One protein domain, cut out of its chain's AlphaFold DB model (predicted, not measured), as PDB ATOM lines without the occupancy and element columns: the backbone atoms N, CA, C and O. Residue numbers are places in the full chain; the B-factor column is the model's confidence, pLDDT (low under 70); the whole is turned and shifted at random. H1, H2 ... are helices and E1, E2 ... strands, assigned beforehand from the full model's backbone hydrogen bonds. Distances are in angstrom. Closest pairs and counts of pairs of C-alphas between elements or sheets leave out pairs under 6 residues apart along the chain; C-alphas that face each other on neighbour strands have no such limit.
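AT A GLANCE: This is residues 5 to 67 and 116 to 172 of the 174 residues of the protein "PAZ domain-containing protein" of Heligmosomoides polygyrus (UniProt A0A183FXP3). A small sheet of three strands, E1, E4 and E2, has three helices gathered on it: the long H4 crosses E1, H2 stands up from the sheet between H3 and H4, and H3 reaches the sheet with its residues 44 to 47. Residues 145 to 151, of which 146 to 151 belong to H4, stick out, and E3 and H1 lie farthest from the mean of the C-alphas. The printed part has 120 residues with four named helices and four named strands, which follow along the chain as H1 E1 H2 H3 E2 E3 E4 H4; the sheet, in the order E1, E4, E2, is all antiparallel, and the class is mixed, helices and strands. The whole is compact, with a radius of gyration of the C-alphas of 14.7 A and spans of 45 by 37 by 29 A.

IN THESE COORDINATES: H1 is residues 5 to 8, with C-alpha 5 at (185.790, 251.631, 270.929). E1, residues 12 to 16, is 13.5 A long. H2 is residues 17 to 25, 12.0 A, and H3 residues 34 to 47, 19.8 A. E2 is residues 50 to 53, and E3 residues 119 to 122. E4, residues 127 to 132, begins at C-alpha 127 (186.961, 251.368, 254.815) and is 16.6 A long. H4, residues 146 to 171, is 37.5 A long and ends at C-alpha 171 (186.817, 224.281, 256.385).

HOW THE PARTS SIT: E4 is the inner strand. E1 is its antiparallel neighbour at 153 degrees, with N 129 and O 15 2.8 A apart; E2 is antiparallel to it at 154 degrees, with N 52 and O 128 2.8 A apart. E1, H2 H3 and E2 make a split strand-helix-strand unit, two strands running the same way with E4 between them, and its crossover is right-handed. H2 and H4 on one face of the sheet make two layers. H4 runs across the strands, at 70 degrees to E1 on the local plane and at a height over the sheet of 8.6 A; its closest C-alpha pair with E1 is Asp 156 and Phe 13, 6.5 A. H2 stands up from the sheet, over E1. With residues 153 to 161 alone H4 touches H2, closest C-alphas Ile 157 and Gly 23, 5.8 A, at a steep tilt of 65 degrees, the same way. H2 touches H3, closest C-alphas Ile 21 and Trp 40, 6.2 A, at 73 degrees, only just about perpendicular. H3 only grazes the sheet. H1 is only just not on it, with 4 pairs of C-alphas within 10 A. E3 pairs with no named strand. In H2, H3 and H4 every O i to N i+4 pair is within hydrogen-bond range; H1 is too short for one.

THE WHOLE: The two C-alphas farthest apart, of Thr 117 and Val 142, are 46.0 A apart. Residues 68 to 115 are not printed, and C-alphas 67 and 116 are 14.4 A apart across the cut. The link from E4 to H4 is long, 13 residues. The mean pLDDT of the printed part is 89.7, and residues 139 to 144 are under 70.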
ATOM      1  N   TYR A   5     184.470 251.911 271.512       76.25
ATOM      2  CA  TYR A   5     185.790 251.631 270.929       76.25
ATOM      3  C   TYR A   5     186.830 251.130 271.947       76.25
ATOM      4  O   TYR A   5     187.551 250.175 271.655       76.25
ATOM      5  N   ASP A   6     186.888 251.720 273.143       77.06
ATOM      6  CA  ASP A   6     187.878 251.355 274.168       77.06
ATOM      7  C   ASP A   6     187.666 249.953 274.751       77.06
ATOM      8  O   ASP A   6     188.622 249.291 275.161       77.06
ATOM      9  N   GLU A   7     186.428 249.466 274.745       81.81
ATOM     10  CA  GLU A   7     186.113 248.087 275.111       81.81
ATOM     11  C   GLU A   7     186.403 247.152 273.935       81.81
ATOM     12  O   GLU A   7     187.079 246.132 274.091       81.81
ATOM     13  N   ARG A   8     185.962 247.527 272.727       83.62
ATOM     14  CA  ARG A   8     186.144 246.703 271.527       83.62
ATOM     15  C   ARG A   8     187.611 246.500 271.174       83.62
ATOM     16  O   ARG A   8     187.981 245.388 270.814       83.62
ATOM     17  N   ARG A   9     188.474 247.510 271.322       83.38
ATOM     18  CA  ARG A   9     189.903 247.416 270.960       83.38
ATOM     19  C   ARG A   9     190.672 246.334 271.730       83.38
ATOM     20  O   ARG A   9     191.737 245.915 271.282       83.38
ATOM     21  N   ARG A  10     190.133 245.875 272.868       84.44
ATOM     22  CA  ARG A  10     190.685 244.753 273.647       84.44
ATOM     23  C   ARG A  10     190.441 243.400 272.987       84.44
ATOM     24  O   ARG A  10     191.216 242.477 273.190       84.44
ATOM     25  N   HIS A  11     189.373 243.293 272.206       89.50
ATOM     26  CA  HIS A  11     188.929 242.053 271.570       89.50
ATOM     27  C   HIS A  11     189.068 242.080 270.051       89.50
ATOM     28  O   HIS A  11     188.989 241.034 269.415       89.50
ATOM     29  N   PHE A  12     189.258 243.262 269.471       92.31
ATOM     30  CA  PHE A  12     189.294 243.469 268.036       92.31
ATOM     31  C   PHE A  12     190.453 244.373 267.623       92.31
ATOM     32  O   PHE A  12     190.882 245.269 268.356       92.31
ATOM     33  N   PHE A  13     190.938 244.144 266.410       92.38
ATOM     34  CA  PHE A  13     191.840 245.042 265.710       92.38
ATOM     35  C   PHE A  13     191.169 245.622 264.469       92.38
ATOM     36  O   PHE A  13     190.166 245.097 263.981       92.38
ATOM     37  N   TYR A  14     191.715 246.737 263.988       92.38
ATOM     38  CA  TYR A  14     191.122 247.526 262.915       92.38
ATOM     39  C   TYR A  14     192.173 247.800 261.852       92.38
ATOM     40  O   TYR A  14     193.179 248.444 262.134       92.38
ATOM     41  N   LEU A  15     191.909 247.372 260.623       94.50
ATOM     42  CA  LEU A  15     192.769 247.659 259.480       94.50
ATOM     43  C   LEU A  15     192.007 248.462 258.437       94.50
ATOM     44  O   LEU A  15     190.838 248.190 258.158       94.50
ATOM     45  N   ARG A  16     192.687 249.425 257.810       95.69
ATOM     46  CA  ARG A  16     192.205 249.963 256.536       95.69
ATOM     47  C   ARG A  16     192.173 248.832 255.518       95.69
ATOM     48  O   ARG A  16     193.097 248.020 255.471       95.69
ATOM     49  N   LEU A  17     191.127 248.787 254.700       97.12
ATOM     50  CA  LEU A  17     190.942 247.705 253.737       97.12
ATOM     51  C   LEU A  17     192.124 247.617 252.763       97.12
ATOM     52  O   LEU A  17     192.600 246.520 252.499       97.12
ATOM     53  N   THR A  18     192.660 248.751 252.306       96.62
ATOM     54  CA  THR A  18     193.873 248.785 251.472       96.62
ATOM     55  C   THR A  18     195.090 248.201 252.182       96.62
ATOM     56  O   THR A  18     195.750 247.344 251.612       96.62
ATOM     57  N   THR A  19     195.339 248.559 253.444       95.94
ATOM     58  CA  THR A  19     196.433 247.981 254.246       95.94
ATOM     59  C   THR A  19     196.290 246.467 254.406       95.94
ATOM     60  O   THR A  19     197.267 245.736 254.268       95.94
ATOM     61  N   ALA A  20     195.071 245.970 254.642       96.75
ATOM     62  CA  ALA A  20     194.813 244.534 254.708       96.75
ATOM     63  C   ALA A  20     195.062 243.845 253.353       96.75
ATOM     64  O   ALA A  20     195.680 242.784 253.309       96.75
ATOM     65  N   ILE A  21     194.643 244.453 252.238       97.25
ATOM     66  CA  ILE A  21     194.909 243.937 250.886       97.25
ATOM     67  C   ILE A  21     196.417 243.861 250.621       97.25
ATOM     68  O   ILE A  21     196.903 242.836 250.140       97.25
ATOM     69  N   GLU A  22     197.169 244.909 250.950       96.81
ATOM     70  CA  GLU A  22     198.621 244.942 250.753       96.81
ATOM     71  C   GLU A  22     199.330 243.887 251.609       96.81
ATOM     72  O   GLU A  22     200.127 243.102 251.091       96.81
ATOM     73  N   GLY A  23     198.969 243.793 252.892       95.12
ATOM     74  CA  GLY A  23     199.535 242.817 253.824       95.12
ATOM     75  C   GLY A  23     199.248 241.360 253.450       95.12
ATOM     76  O   GLY A  23     200.094 240.489 253.660       95.12
ATOM     77  N   MET A  24     198.077 241.089 252.868       95.25
ATOM     78  CA  MET A  24     197.671 239.737 252.471       95.25
ATOM     79  C   MET A  24     198.156 239.339 251.074       95.25
ATOM     80  O   MET A  24     198.432 238.165 250.834       95.25
ATOM     81  N   SER A  25     198.266 240.293 250.148       95.50
ATOM     82  CA  SER A  25     198.723 240.034 248.777       95.50
ATOM     83  C   SER A  25     200.243 240.122 248.609       95.50
ATOM     84  O   SER A  25     200.778 239.586 247.638       95.50
ATOM     85  N   GLY A  26     200.937 240.816 249.519       94.44
ATOM     86  CA  GLY A  26     202.362 241.132 249.400       94.44
ATOM     87  C   GLY A  26     202.685 242.142 248.292       94.44
ATOM     88  O   GLY A  26     203.847 242.283 247.913       94.44
ATOM     89  N   LYS A  27     201.676 242.825 247.735       95.44
ATOM     90  CA  LYS A  27     201.809 243.819 246.661       95.44
ATOM     91  C   LYS A  27     201.107 245.112 247.059       95.44
ATOM     92  O   LYS A  27     200.137 245.076 247.804       95.44
ATOM     93  N   ARG A  28     201.559 246.242 246.507       95.56
ATOM     94  CA  ARG A  28     200.824 247.509 246.636       95.56
ATOM     95  C   ARG A  28     199.451 247.395 245.980       95.56
ATOM     96  O   ARG A  28     199.322 246.742 244.942       95.56
ATOM     97  N   ALA A  29     198.443 248.037 246.566       94.25
ATOM     98  CA  ALA A  29     197.058 247.893 246.114       94.25
ATOM     99  C   ALA A  29     196.859 248.364 244.658       94.25
ATOM    100  O   ALA A  29     196.115 247.741 243.906       94.25
ATOM    101  N   ASP A  30     197.579 249.409 244.241       94.81
ATOM    102  CA  ASP A  30     197.584 249.961 242.876       94.81
ATOM    103  C   ASP A  30     198.329 249.097 241.842       94.81
ATOM    104  O   ASP A  30     198.276 249.383 240.649       94.81
ATOM    105  N   HIS A  31     199.010 248.032 242.273       96.62
ATOM    106  CA  HIS A  31     199.687 247.070 241.396       96.62
ATOM    107  C   HIS A  31     198.908 245.754 241.229       96.62
ATOM    108  O   HIS A  31     199.391 244.829 240.566       96.62
ATOM    109  N   LEU A  32     197.737 245.628 241.854       96.25
ATOM    110  CA  LEU A  32     196.877 244.459 241.702       96.25
ATOM    111  C   LEU A  32     196.024 244.568 240.437       96.25
ATOM    112  O   LEU A  32     195.606 245.653 240.035       96.25
ATOM    113  N   SER A  33     195.746 243.419 239.819       95.69
ATOM    114  CA  SER A  33     194.707 243.342 238.793       95.69
ATOM    115  C   SER A  33     193.334 243.600 239.423       95.69
ATOM    116  O   SER A  33     193.155 243.398 240.627       95.69
ATOM    117  N   LEU A  34     192.350 244.024 238.622       94.44
ATOM    118  CA  LEU A  34     190.987 244.228 239.121       94.44
ATOM    119  C   LEU A  34     190.408 242.934 239.714       94.44
ATOM    120  O   LEU A  34     189.814 242.985 240.785       94.44
ATOM    121  N   ASP A  35     190.657 241.789 239.074       96.00
ATOM    122  CA  ASP A  35     190.188 240.476 239.534       96.00
ATOM    123  C   ASP A  35     190.806 240.092 240.890       96.00
ATOM    124  O   ASP A  35     190.110 239.626 241.795       96.00
ATOM    125  N   ASP A  36     192.114 240.320 241.065       96.62
ATOM    126  CA  ASP A  36     192.786 240.079 242.345       96.62
ATOM    127  C   ASP A  36     192.264 241.021 243.431       96.62
ATOM    128  O   ASP A  36     192.045 240.601 244.571       96.62
ATOM    129  N   LEU A  37     192.055 242.293 243.084       96.62
ATOM    130  CA  LEU A  37     191.525 243.289 244.002       96.62
ATOM    131  C   LEU A  37     190.104 242.923 244.442       96.62
ATOM    132  O   LEU A  37     189.825 242.922 245.637       96.62
ATOM    133  N   GLU A  38     189.231 242.547 243.505       96.88
ATOM    134  CA  GLU A  38     187.862 242.108 243.785       96.88
ATOM    135  C   GLU A  38     187.851 240.871 244.688       96.88
ATOM    136  O   GLU A  38     187.140 240.836 245.697       96.88
ATOM    137  N   LYS A  39     188.707 239.888 244.392       96.69
ATOM    138  CA  LYS A  39     188.875 238.690 245.219       96.69
ATOM    139  C   LYS A  39     189.297 239.039 246.645       96.69
ATOM    140  O   LYS A  39     188.710 238.513 247.596       96.69
ATOM    141  N   TRP A  40     190.301 239.899 246.820       97.25
ATOM    142  CA  TRP A  40     190.763 240.298 248.150       97.25
ATOM    143  C   TRP A  40     189.713 241.101 248.909       97.25
ATOM    144  O   TRP A  40     189.434 240.778 250.060       97.25
ATOM    145  N   VAL A  41     189.091 242.086 248.261       97.31
ATOM    146  CA  VAL A  41     188.015 242.903 248.834       97.31
ATOM    147  C   VAL A  41     186.867 242.020 249.318       97.31
ATOM    148  O   VAL A  41     186.483 242.104 250.483       97.31
ATOM    149  N   SER A  42     186.363 241.133 248.458       97.00
ATOM    150  CA  SER A  42     185.268 240.219 248.792       97.00
ATOM    151  C   SER A  42     185.635 239.295 249.954       97.00
ATOM    152  O   SER A  42     184.864 239.144 250.906       97.00
ATOM    153  N   THR A  43     186.848 238.731 249.932       95.69
ATOM    154  CA  THR A  43     187.297 237.826 250.994       95.69
ATOM    155  C   THR A  43     187.411 238.548 252.336       95.69
ATOM    156  O   THR A  43     186.834 238.103 253.324       95.69
ATOM    157  N   LEU A  44     188.110 239.683 252.371       97.38
ATOM    158  CA  LEU A  44     188.368 240.441 253.596       97.38
ATOM    159  C   LEU A  44     187.078 240.984 254.214       97.38
ATOM    160  O   LEU A  44     186.865 240.863 255.417       97.38
ATOM    161  N   LEU A  45     186.172 241.517 253.392       97.12
ATOM    162  CA  LEU A  45     184.881 241.998 253.879       97.12
ATOM    163  C   LEU A  45     183.982 240.864 254.370       97.12
ATOM    164  O   LEU A  45     183.196 241.084 255.283       97.12
ATOM    165  N   THR A  46     184.098 239.660 253.811       95.75
ATOM    166  CA  THR A  46     183.352 238.488 254.297       95.75
ATOM    167  C   THR A  46     183.901 237.958 255.622       95.75
ATOM    168  O   THR A  46     183.134 237.474 256.452       95.75
ATOM    169  N   GLU A  47     185.218 238.026 255.828       93.56
ATOM    170  CA  GLU A  47     185.889 237.512 257.030       93.56
ATOM    171  C   GLU A  47     185.861 238.504 258.205       93.56
ATOM    172  O   GLU A  47     186.011 238.094 259.360       93.56
ATOM    173  N   CYS A  48     185.666 239.800 257.939       95.69
ATOM    174  CA  CYS A  48     185.588 240.811 258.987       95.69
ATOM    175  C   CYS A  48     184.273 240.726 259.782       95.69
ATOM    176  O   CYS A  48     183.227 240.313 259.286       95.69
ATOM    177  N   THR A  49     184.320 241.141 261.048       95.00
ATOM    178  CA  THR A  49     183.134 241.195 261.919       95.00
ATOM    179  C   THR A  49     182.249 242.386 261.553       95.00
ATOM    180  O   THR A  49     181.018 242.284 261.521       95.00
ATOM    181  N   ARG A  50     182.875 243.539 261.291       95.81
ATOM    182  CA  ARG A  50     182.221 244.796 260.909       95.81
ATOM    183  C   ARG A  50     183.135 245.603 259.999       95.81
ATOM    184  O   ARG A  50     184.353 245.559 260.139       95.81
ATOM    185  N   ALA A  51     182.530 246.417 259.141       96.69
ATOM    186  CA  ALA A  51     183.227 247.462 258.408       96.69
ATOM    187  C   ALA A  51     182.661 248.837 258.773       96.69
ATOM    188  O   ALA A  51     181.469 248.978 259.062       96.69
ATOM    189  N   TYR A  52     183.513 249.855 258.737       95.69
ATOM    190  CA  TYR A  52     183.197 251.219 259.133       95.69
ATOM    191  C   TYR A  52     183.655 252.207 258.071       95.69
ATOM    192  O   TYR A  52     184.703 252.028 257.449       95.69
ATOM    193  N   ASN A  53     182.905 253.294 257.920       93.75
ATOM    194  CA  ASN A  53     183.383 254.469 257.212       93.75
ATOM    195  C   ASN A  53     184.426 255.174 258.088       93.75
ATOM    196  O   ASN A  53     184.086 255.788 259.095       93.75
ATOM    197  N   GLY A  54     185.691 255.131 257.694       91.44
ATOM    198  CA  GLY A  54     186.828 255.711 258.400       91.44
ATOM    199  C   GLY A  54     186.767 257.227 258.580       91.44
ATOM    200  O   GLY A  54     187.496 257.759 259.410       91.44
ATOM    201  N   THR A  55     185.881 257.943 257.875       88.56
ATOM    202  CA  THR A  55     185.760 259.403 258.017       88.56
ATOM    203  C   THR A  55     184.804 259.848 259.124       88.56
ATOM    204  O   THR A  55     184.915 260.978 259.607       88.56
ATOM    205  N   CYS A  56     183.856 258.998 259.528       87.00
ATOM    206  CA  CYS A  56     182.887 259.288 260.596       87.00
ATOM    207  C   CYS A  56     182.789 258.181 261.663       87.00
ATOM    208  O   CYS A  56     182.271 258.412 262.752       87.00
ATOM    209  N   GLY A  57     183.327 256.994 261.394       89.06
ATOM    210  CA  GLY A  57     183.226 255.805 262.238       89.06
ATOM    211  C   GLY A  57     181.850 255.137 262.228       89.06
ATOM    212  O   GLY A  57     181.596 254.302 263.092       89.06
ATOM    213  N   GLU A  58     180.957 255.499 261.304       91.56
ATOM    214  CA  GLU A  58     179.657 254.839 261.153       91.56
ATOM    215  C   GLU A  58     179.826 253.435 260.564       91.56
ATOM    216  O   GLU A  58     180.655 253.211 259.681       91.56
ATOM    217  N   VAL A  59     179.014 252.487 261.039       93.69
ATOM    218  CA  VAL A  59     179.009 251.105 260.544       93.69
ATOM    219  C   VAL A  59     178.451 251.057 259.121       93.69
ATOM    220  O   VAL A  59     177.346 251.537 258.857       93.69
ATOM    221  N   ILE A  60     179.170 250.386 258.225       95.38
ATOM    222  CA  ILE A  60     178.707 250.062 256.878       95.38
ATOM    223  C   ILE A  60     177.827 248.810 256.973       95.38
ATOM    224  O   ILE A  60     178.300 247.676 257.096       95.38
ATOM    225  N   LYS A  61     176.507 249.011 256.960       93.81
ATOM    226  CA  LYS A  61     175.539 247.906 256.944       93.81
ATOM    227  C   LYS A  61     175.663 247.125 255.634       93.81
ATOM    228  O   LYS A  61     175.837 247.718 254.577       93.81
ATOM    229  N   GLY A  62     175.566 245.796 255.713       93.69
ATOM    230  CA  GLY A  62     175.676 244.936 254.530       93.69
ATOM    231  C   GLY A  62     177.065 244.939 253.884       93.69
ATOM    232  O   GLY A  62     177.159 244.707 252.684       93.69
ATOM    233  N   HIS A  63     178.129 245.199 254.654       95.75
ATOM    234  CA  HIS A  63     179.505 245.273 254.148       95.75
ATOM    235  C   HIS A  63     179.957 244.025 253.366       95.75
ATOM    236  O   HIS A  63     180.719 244.141 252.414       95.75
ATOM    237  N   THR A  64     179.432 242.840 253.683       96.56
ATOM    238  CA  THR A  64     179.719 241.596 252.945       96.56
ATOM    239  C   THR A  64     179.171 241.579 251.513       96.56
ATOM    240  O   THR A  64     179.525 240.707 250.729       96.56
ATOM    241  N   LYS A  65     178.301 242.532 251.152       95.81
ATOM    242  CA  LYS A  65     177.708 242.688 249.813       95.81
ATOM    243  C   LYS A  65     178.354 243.821 249.008       95.81
ATOM    244  O   LYS A  65     177.743 244.322 248.065       95.81
ATOM    245  N   GLY A  66     179.532 244.285 249.425       94.75
ATOM    246  CA  GLY A  66     180.277 245.312 248.703       94.75
ATOM    247  C   GLY A  66     180.686 244.832 247.312       94.75
ATOM    248  O   GLY A  66     181.182 243.719 247.169       94.75
ATOM    249  N   ALA A  67     180.493 245.675 246.300       95.31
ATOM    250  CA  ALA A  67     180.893 245.391 244.924       95.31
ATOM    251  C   ALA A  67     181.763 246.522 244.374       95.31
ATOM    252  O   ALA A  67     181.394 247.699 244.490       95.31
ATOM    253  N   ASP A 116     166.991 248.362 248.518       81.88
ATOM    254  CA  ASP A 116     166.883 247.627 247.248       81.88
ATOM    255  C   ASP A 116     167.204 248.489 246.012       81.88
ATOM    256  O   ASP A 116     167.552 247.968 244.955       81.88
ATOM    257  N   THR A 117     167.108 249.816 246.135       85.00
ATOM    258  CA  THR A 117     167.288 250.768 245.026       85.00
ATOM    259  C   THR A 117     168.427 251.761 245.234       85.00
ATOM    260  O   THR A 117     168.743 252.521 244.319       85.00
ATOM    261  N   SER A 118     169.062 251.780 246.409       89.31
ATOM    262  CA  SER A 118     170.094 252.766 246.744       89.31
ATOM    263  C   SER A 118     171.367 252.115 247.260       89.31
ATOM    264  O   SER A 118     171.348 251.094 247.949       89.31
ATOM    265  N   HIS A 119     172.491 252.735 246.914       91.75
ATOM    266  CA  HIS A 119     173.815 252.290 247.307       91.75
ATOM    267  C   HIS A 119     174.583 253.451 247.921       91.75
ATOM    268  O   HIS A 119     174.416 254.601 247.512       91.75
ATOM    269  N   ILE A 120     175.462 253.130 248.859       92.56
ATOM    270  CA  ILE A 120     176.490 254.041 249.346       92.56
ATOM    271  C   ILE A 120     177.836 253.609 248.786       92.56
ATOM    272  O   ILE A 120     178.133 252.418 248.750       92.56
ATOM    273  N   THR A 121     178.634 254.569 248.337       95.25
ATOM    274  CA  THR A 121     179.904 254.304 247.663       95.25
ATOM    275  C   THR A 121     181.045 254.940 248.436       95.25
ATOM    276  O   THR A 121     180.918 256.067 248.914       95.25
ATOM    277  N   PHE A 122     182.147 254.209 248.552       95.94
ATOM    278  CA  PHE A 122     183.350 254.631 249.252       95.94
ATOM    279  C   PHE A 122     184.591 254.293 248.439       95.94
ATOM    280  O   PHE A 122     184.587 253.373 247.622       95.94
ATOM    281  N   GLU A 123     185.674 254.991 248.744       96.56
ATOM    282  CA  GLU A 123     187.017 254.527 248.419       96.56
ATOM    283  C   GLU A 123     187.438 253.383 249.328       96.56
ATOM    284  O   GLU A 123     187.066 253.337 250.505       96.56
ATOM    285  N   LEU A 124     188.292 252.498 248.813       96.81
ATOM    286  CA  LEU A 124     188.814 251.374 249.594       96.81
ATOM    287  C   LEU A 124     189.569 251.851 250.843       96.81
ATOM    288  O   LEU A 124     189.424 251.275 251.918       96.81
ATOM    289  N   GLU A 125     190.310 252.956 250.742       94.75
ATOM    290  CA  GLU A 125     191.039 253.551 251.871       94.75
ATOM    291  C   GLU A 125     190.140 254.125 252.969       94.75
ATOM    292  O   GLU A 125     190.602 254.331 254.096       94.75
ATOM    293  N   GLN A 126     188.877 254.420 252.648       95.31
ATOM    294  CA  GLN A 126     187.910 254.895 253.629       95.31
ATOM    295  C   GLN A 126     187.331 253.752 254.455       95.31
ATOM    296  O   GLN A 126     186.642 254.028 255.429       95.31
ATOM    297  N   ILE A 127     187.558 252.490 254.099       96.94
ATOM    298  CA  ILE A 127     186.961 251.368 254.815       96.94
ATOM    299  C   ILE A 127     187.911 250.895 255.904       96.94
ATOM    300  O   ILE A 127     189.036 250.490 255.625       96.94
ATOM    301  N   LEU A 128     187.426 250.904 257.144       96.19
ATOM    302  CA  LEU A 128     188.066 250.232 258.271       96.19
ATOM    303  C   LEU A 128     187.346 248.912 258.529       96.19
ATOM    304  O   LEU A 128     186.144 248.915 258.784       96.19
ATOM    305  N   ALA A 129     188.068 247.801 258.471       96.50
ATOM    306  CA  ALA A 129     187.562 246.467 258.762       96.50
ATOM    307  C   ALA A 129     187.993 246.030 260.168       96.50
ATOM    308  O   ALA A 129     189.147 246.207 260.556       96.50
ATOM    309  N   GLU A 130     187.050 245.475 260.923       95.25
ATOM    310  CA  GLU A 130     187.228 244.979 262.285       95.25
ATOM    311  C   GLU A 130     187.351 243.458 262.291       95.25
ATOM    312  O   GLU A 130     186.465 242.758 261.792       95.25
ATOM    313  N   TYR A 131     188.410 242.953 262.913       95.31
ATOM    314  CA  TYR A 131     188.689 241.524 263.032       95.31
ATOM    315  C   TYR A 131     188.919 241.140 264.494       95.31
ATOM    316  O   TYR A 131     189.431 241.959 265.262       95.31
ATOM    317  N   PRO A 132     188.533 239.921 264.908       93.38
ATOM    318  CA  PRO A 132     188.769 239.455 266.269       93.38
ATOM    319  C   PRO A 132     190.269 239.278 266.518       93.38
ATOM    320  O   PRO A 132     190.970 238.703 265.694       93.38
ATOM    321  N   ARG A 133     190.761 239.731 267.669       91.25
ATOM    322  CA  ARG A 133     192.139 239.462 268.082       91.25
ATOM    323  C   ARG A 133     192.315 238.000 268.461       91.25
ATOM    324  O   ARG A 133     191.426 237.380 269.047       91.25
ATOM    325  N   ILE A 134     193.488 237.468 268.148       88.50
ATOM    326  CA  ILE A 134     193.946 236.167 268.642       88.50
ATOM    327  C   ILE A 134     194.825 236.355 269.880       88.50
ATOM    328  O   ILE A 134     194.866 235.475 270.741       88.50
ATOM    329  N   THR A 135     195.532 237.482 269.955       85.12
ATOM    330  CA  THR A 135     196.455 237.809 271.043       85.12
ATOM    331  C   THR A 135     195.948 238.962 271.897       85.12
ATOM    332  O   THR A 135     195.104 239.747 271.465       85.12
ATOM    333  N   ASP A 136     196.488 239.081 273.109       81.12
ATOM    334  CA  ASP A 136     196.197 240.217 273.980       81.12
ATOM    335  C   ASP A 136     196.538 241.549 273.289       81.12
ATOM    336  O   ASP A 136     197.502 241.628 272.513       81.12
ATOM    337  N   PRO A 137     195.753 242.613 273.545       78.00
ATOM    338  CA  PRO A 137     196.005 243.915 272.949       78.00
ATOM    339  C   PRO A 137     197.385 244.447 273.380       78.00
ATOM    340  O   PRO A 137     197.817 244.196 274.509       78.00
ATOM    341  N   PRO A 138     198.080 245.208 272.513       70.62
ATOM    342  CA  PRO A 138     199.300 245.897 272.915       70.62
ATOM    343  C   PRO A 138     199.043 246.805 274.124       70.62
ATOM    344  O   PRO A 138     197.948 247.355 274.275       70.62
ATOM    345  N   ALA A 139     200.068 246.977 274.965       68.12
ATOM    346  CA  ALA A 139     200.056 248.008 275.995       68.12
ATOM    347  C   ALA A 139     199.812 249.380 275.346       68.12
ATOM    348  O   ALA A 139     200.216 249.611 274.207       68.12
ATOM    349  N   GLU A 140     199.115 250.271 276.051       64.62
ATOM    350  CA  GLU A 140     198.848 251.617 275.544       64.62
ATOM    351  C   GLU A 140     200.162 252.392 275.416       64.62
ATOM    352  O   GLU A 140     200.725 252.856 276.408       64.62
ATOM    353  N   ASP A 141     200.653 252.529 274.186       58.09
ATOM    354  CA  ASP A 141     201.774 253.408 273.894       58.09
ATOM    355  C   ASP A 141     201.278 254.857 273.940       58.09
ATOM    356  O   ASP A 141     200.396 255.271 273.190       58.09
ATOM    357  N   VAL A 142     201.854 255.648 274.847       58.38
ATOM    358  CA  VAL A 142     201.499 257.063 275.073       58.38
ATOM    359  C   VAL A 142     201.915 257.952 273.882       58.38
ATOM    360  O   VAL A 142     201.542 259.123 273.818       58.38
ATOM    361  N   ILE A 143     202.679 257.409 272.924       59.16
ATOM    362  CA  ILE A 143     203.203 258.125 271.756       59.16
ATOM    363  C   ILE A 143     203.010 257.269 270.495       59.16
ATOM    364  O   ILE A 143     203.762 256.330 270.233       59.16
ATOM    365  N   GLU A 144     202.004 257.619 269.694       65.44
ATOM    366  CA  GLU A 144     201.803 257.074 268.348       65.44
ATOM    367  C   GLU A 144     202.691 257.835 267.352       65.44
ATOM    368  O   GLU A 144     202.254 258.794 266.715       65.44
ATOM    369  N   ASP A 145     203.959 257.444 267.233       78.88
ATOM    370  CA  ASP A 145     204.777 257.862 266.092       78.88
ATOM    371  C   ASP A 145     204.558 256.939 264.873       78.88
ATOM    372  O   ASP A 145     203.964 255.862 264.969       78.88
ATOM    373  N   GLU A 146     205.026 257.366 263.697       75.81
ATOM    374  CA  GLU A 146     204.913 256.604 262.440       75.81
ATOM    375  C   GLU A 146     205.476 255.176 262.545       75.81
ATOM    376  O   GLU A 146     204.950 254.254 261.919       75.81
ATOM    377  N   SER A 147     206.539 254.974 263.327       81.50
ATOM    378  CA  SER A 147     207.149 253.656 263.495       81.50
ATOM    379  C   SER A 147     206.269 252.745 264.349       81.50
ATOM    380  O   SER A 147     206.040 251.593 263.981       81.50
ATOM    381  N   THR A 148     205.681 253.282 265.420       81.19
ATOM    382  CA  THR A 148     204.712 252.581 266.267       81.19
ATOM    383  C   THR A 148     203.468 252.194 265.466       81.19
ATOM    384  O   THR A 148     203.002 251.057 265.557       81.19
ATOM    385  N   LEU A 149     202.965 253.093 264.611       78.44
ATOM    386  CA  LEU A 149     201.816 252.819 263.743       78.44
ATOM    387  C   LEU A 149     202.099 251.702 262.731       78.44
ATOM    388  O   LEU A 149     201.252 250.828 262.537       78.44
ATOM    389  N   ARG A 150     203.293 251.686 262.123       81.19
ATOM    390  CA  ARG A 150     203.709 250.607 261.211       81.19
ATOM    391  C   ARG A 150     203.842 249.271 261.930       81.19
ATOM    392  O   ARG A 150     203.236 248.301 261.498       81.19
ATOM    393  N   ASN A 151     204.529 249.245 263.071       85.12
ATOM    394  CA  ASN A 151     204.690 248.028 263.872       85.12
ATOM    395  C   ASN A 151     203.337 247.442 264.306       85.12
ATOM    396  O   ASN A 151     203.160 246.223 264.358       85.12
ATOM    397  N   ARG A 152     202.368 248.309 264.623       84.69
ATOM    398  CA  ARG A 152     200.998 247.898 264.937       84.69
ATOM    399  C   ARG A 152     200.292 247.310 263.718       84.69
ATOM    400  O   ARG A 152     199.677 246.256 263.844       84.69
ATOM    401  N   ALA A 153     200.399 247.960 262.559       86.56
ATOM    402  CA  ALA A 153     199.817 247.457 261.318       86.56
ATOM    403  C   ALA A 153     200.405 246.093 260.923       86.56
ATOM    404  O   ALA A 153     199.641 245.189 260.601       86.56
ATOM    405  N   ASP A 154     201.724 245.919 261.019       90.00
ATOM    406  CA  ASP A 154     202.401 244.653 260.715       90.00
ATOM    407  C   ASP A 154     201.911 243.522 261.629       90.00
ATOM    408  O   ASP A 154     201.576 242.434 261.158       90.00
ATOM    409  N   ARG A 155     201.762 243.799 262.931       90.00
ATOM    410  CA  ARG A 155     201.197 242.838 263.890       90.00
ATOM    411  C   ARG A 155     199.753 242.475 263.564       90.00
ATOM    412  O   ARG A 155     199.415 241.297 263.545       90.00
ATOM    413  N   ASP A 156     198.910 243.472 263.314       92.19
ATOM    414  CA  ASP A 156     197.501 243.257 262.980       92.19
ATOM    415  C   ASP A 156     197.369 242.474 261.645       92.19
ATOM    416  O   ASP A 156     196.485 241.629 261.499       92.19
ATOM    417  N   ILE A 157     198.280 242.681 260.683       93.75
ATOM    418  CA  ILE A 157     198.377 241.882 259.447       93.75
ATOM    419  C   ILE A 157     198.768 240.430 259.756       93.75
ATOM    420  O   ILE A 157     198.194 239.503 259.180       93.75
ATOM    421  N   ASP A 158     199.732 240.201 260.645       94.00
ATOM    422  CA  ASP A 158     200.146 238.847 261.018       94.00
ATOM    423  C   ASP A 158     199.048 238.100 261.793       94.00
ATOM    424  O   ASP A 158     198.796 236.922 261.514       94.00
ATOM    425  N   GLU A 159     198.311 238.785 262.674       93.75
ATOM    426  CA  GLU A 159     197.101 238.239 263.301       93.75
ATOM    427  C   GLU A 159     196.045 237.868 262.242       93.75
ATOM    428  O   GLU A 159     195.461 236.782 262.300       93.75
ATOM    429  N   LEU A 160     195.830 238.720 261.233       94.56
ATOM    430  CA  LEU A 160     194.894 238.450 260.137       94.56
ATOM    431  C   LEU A 160     195.287 237.207 259.320       94.56
ATOM    432  O   LEU A 160     194.426 236.383 258.993       94.56
ATOM    433  N   LYS A 161     196.579 237.033 259.017       94.12
ATOM    434  CA  LYS A 161     197.081 235.827 258.334       94.12
ATOM    435  C   LYS A 161     196.788 234.569 259.154       94.12
ATOM    436  O   LYS A 161     196.289 233.588 258.602       94.12
ATOM    437  N   GLU A 162     197.047 234.597 260.462       92.62
ATOM    438  CA  GLU A 162     196.787 233.453 261.345       92.62
ATOM    439  C   GLU A 162     195.286 233.148 261.470       92.62
ATOM    440  O   GLU A 162     194.894 231.979 261.398       92.62
ATOM    441  N   LEU A 163     194.422 234.168 261.584       91.19
ATOM    442  CA  LEU A 163     192.962 233.988 261.574       91.19
ATOM    443  C   LEU A 163     192.516 233.214 260.337       91.19
ATOM    444  O   LEU A 163     191.773 232.233 260.439       91.19
ATOM    445  N   ARG A 164     192.999 233.631 259.168       89.94
ATOM    446  CA  ARG A 164     192.646 233.001 257.901       89.94
ATOM    447  C   ARG A 164     193.150 231.562 257.826       89.94
ATOM    448  O   ARG A 164     192.390 230.677 257.437       89.94
ATOM    449  N   LEU A 165     194.386 231.297 258.255       89.38
ATOM    450  CA  LEU A 165     194.933 229.935 258.321       89.38
ATOM    451  C   LEU A 165     194.112 229.025 259.245       89.38
ATOM    452  O   LEU A 165     193.942 227.841 258.957       89.38
ATOM    453  N   ARG A 166     193.600 229.546 260.365       87.94
ATOM    454  CA  ARG A 166     192.709 228.792 261.263       87.94
ATOM    455  C   ARG A 166     191.357 228.510 260.615       87.94
ATOM    456  O   ARG A 166     190.882 227.383 260.683       87.94
ATOM    457  N   GLN A 167     190.761 229.500 259.953       84.69
ATOM    458  CA  GLN A 167     189.487 229.322 259.253       84.69
ATOM    459  C   GLN A 167     189.594 228.323 258.096       84.69
ATOM    460  O   GLN A 167     188.689 227.515 257.910       84.69
ATOM    461  N   GLN A 168     190.702 228.334 257.352       84.25
ATOM    462  CA  GLN A 168     190.969 227.351 256.298       84.25
ATOM    463  C   GLN A 168     191.060 225.931 256.864       84.25
ATOM    464  O   GLN A 168     190.361 225.043 256.389       84.25
ATOM    465  N   ARG A 169     191.828 225.733 257.946       85.75
ATOM    466  CA  ARG A 169     191.932 224.435 258.637       85.75
ATOM    467  C   ARG A 169     190.585 223.903 259.142       85.75
ATOM    468  O   ARG A 169     190.392 222.697 259.189       85.75
ATOM    469  N   LEU A 170     189.663 224.787 259.527       81.31
ATOM    470  CA  LEU A 170     188.312 224.400 259.950       81.31
ATOM    471  C   LEU A 170     187.398 224.013 258.779       81.31
ATOM    472  O   LEU A 170     186.478 223.224 258.975       81.31
ATOM    473  N   ARG A 171     187.612 224.585 257.586       78.19
ATOM    474  CA  ARG A 171     186.817 224.281 256.385       78.19
ATOM    475  C   ARG A 171     187.251 222.975 255.722       78.19
ATOM    476  O   ARG A 171     186.381 222.248 255.255       78.19
ATOM    477  N   ASP A 172     188.547 222.674 255.762       75.25
ATOM    478  CA  ASP A 172     189.141 221.475 255.165       75.25
ATOM    479  C   ASP A 172     189.804 220.593 256.246       75.25
ATOM    480  O   ASP A 172     191.036 220.554 256.347       75.25
TER     481      ASP A 172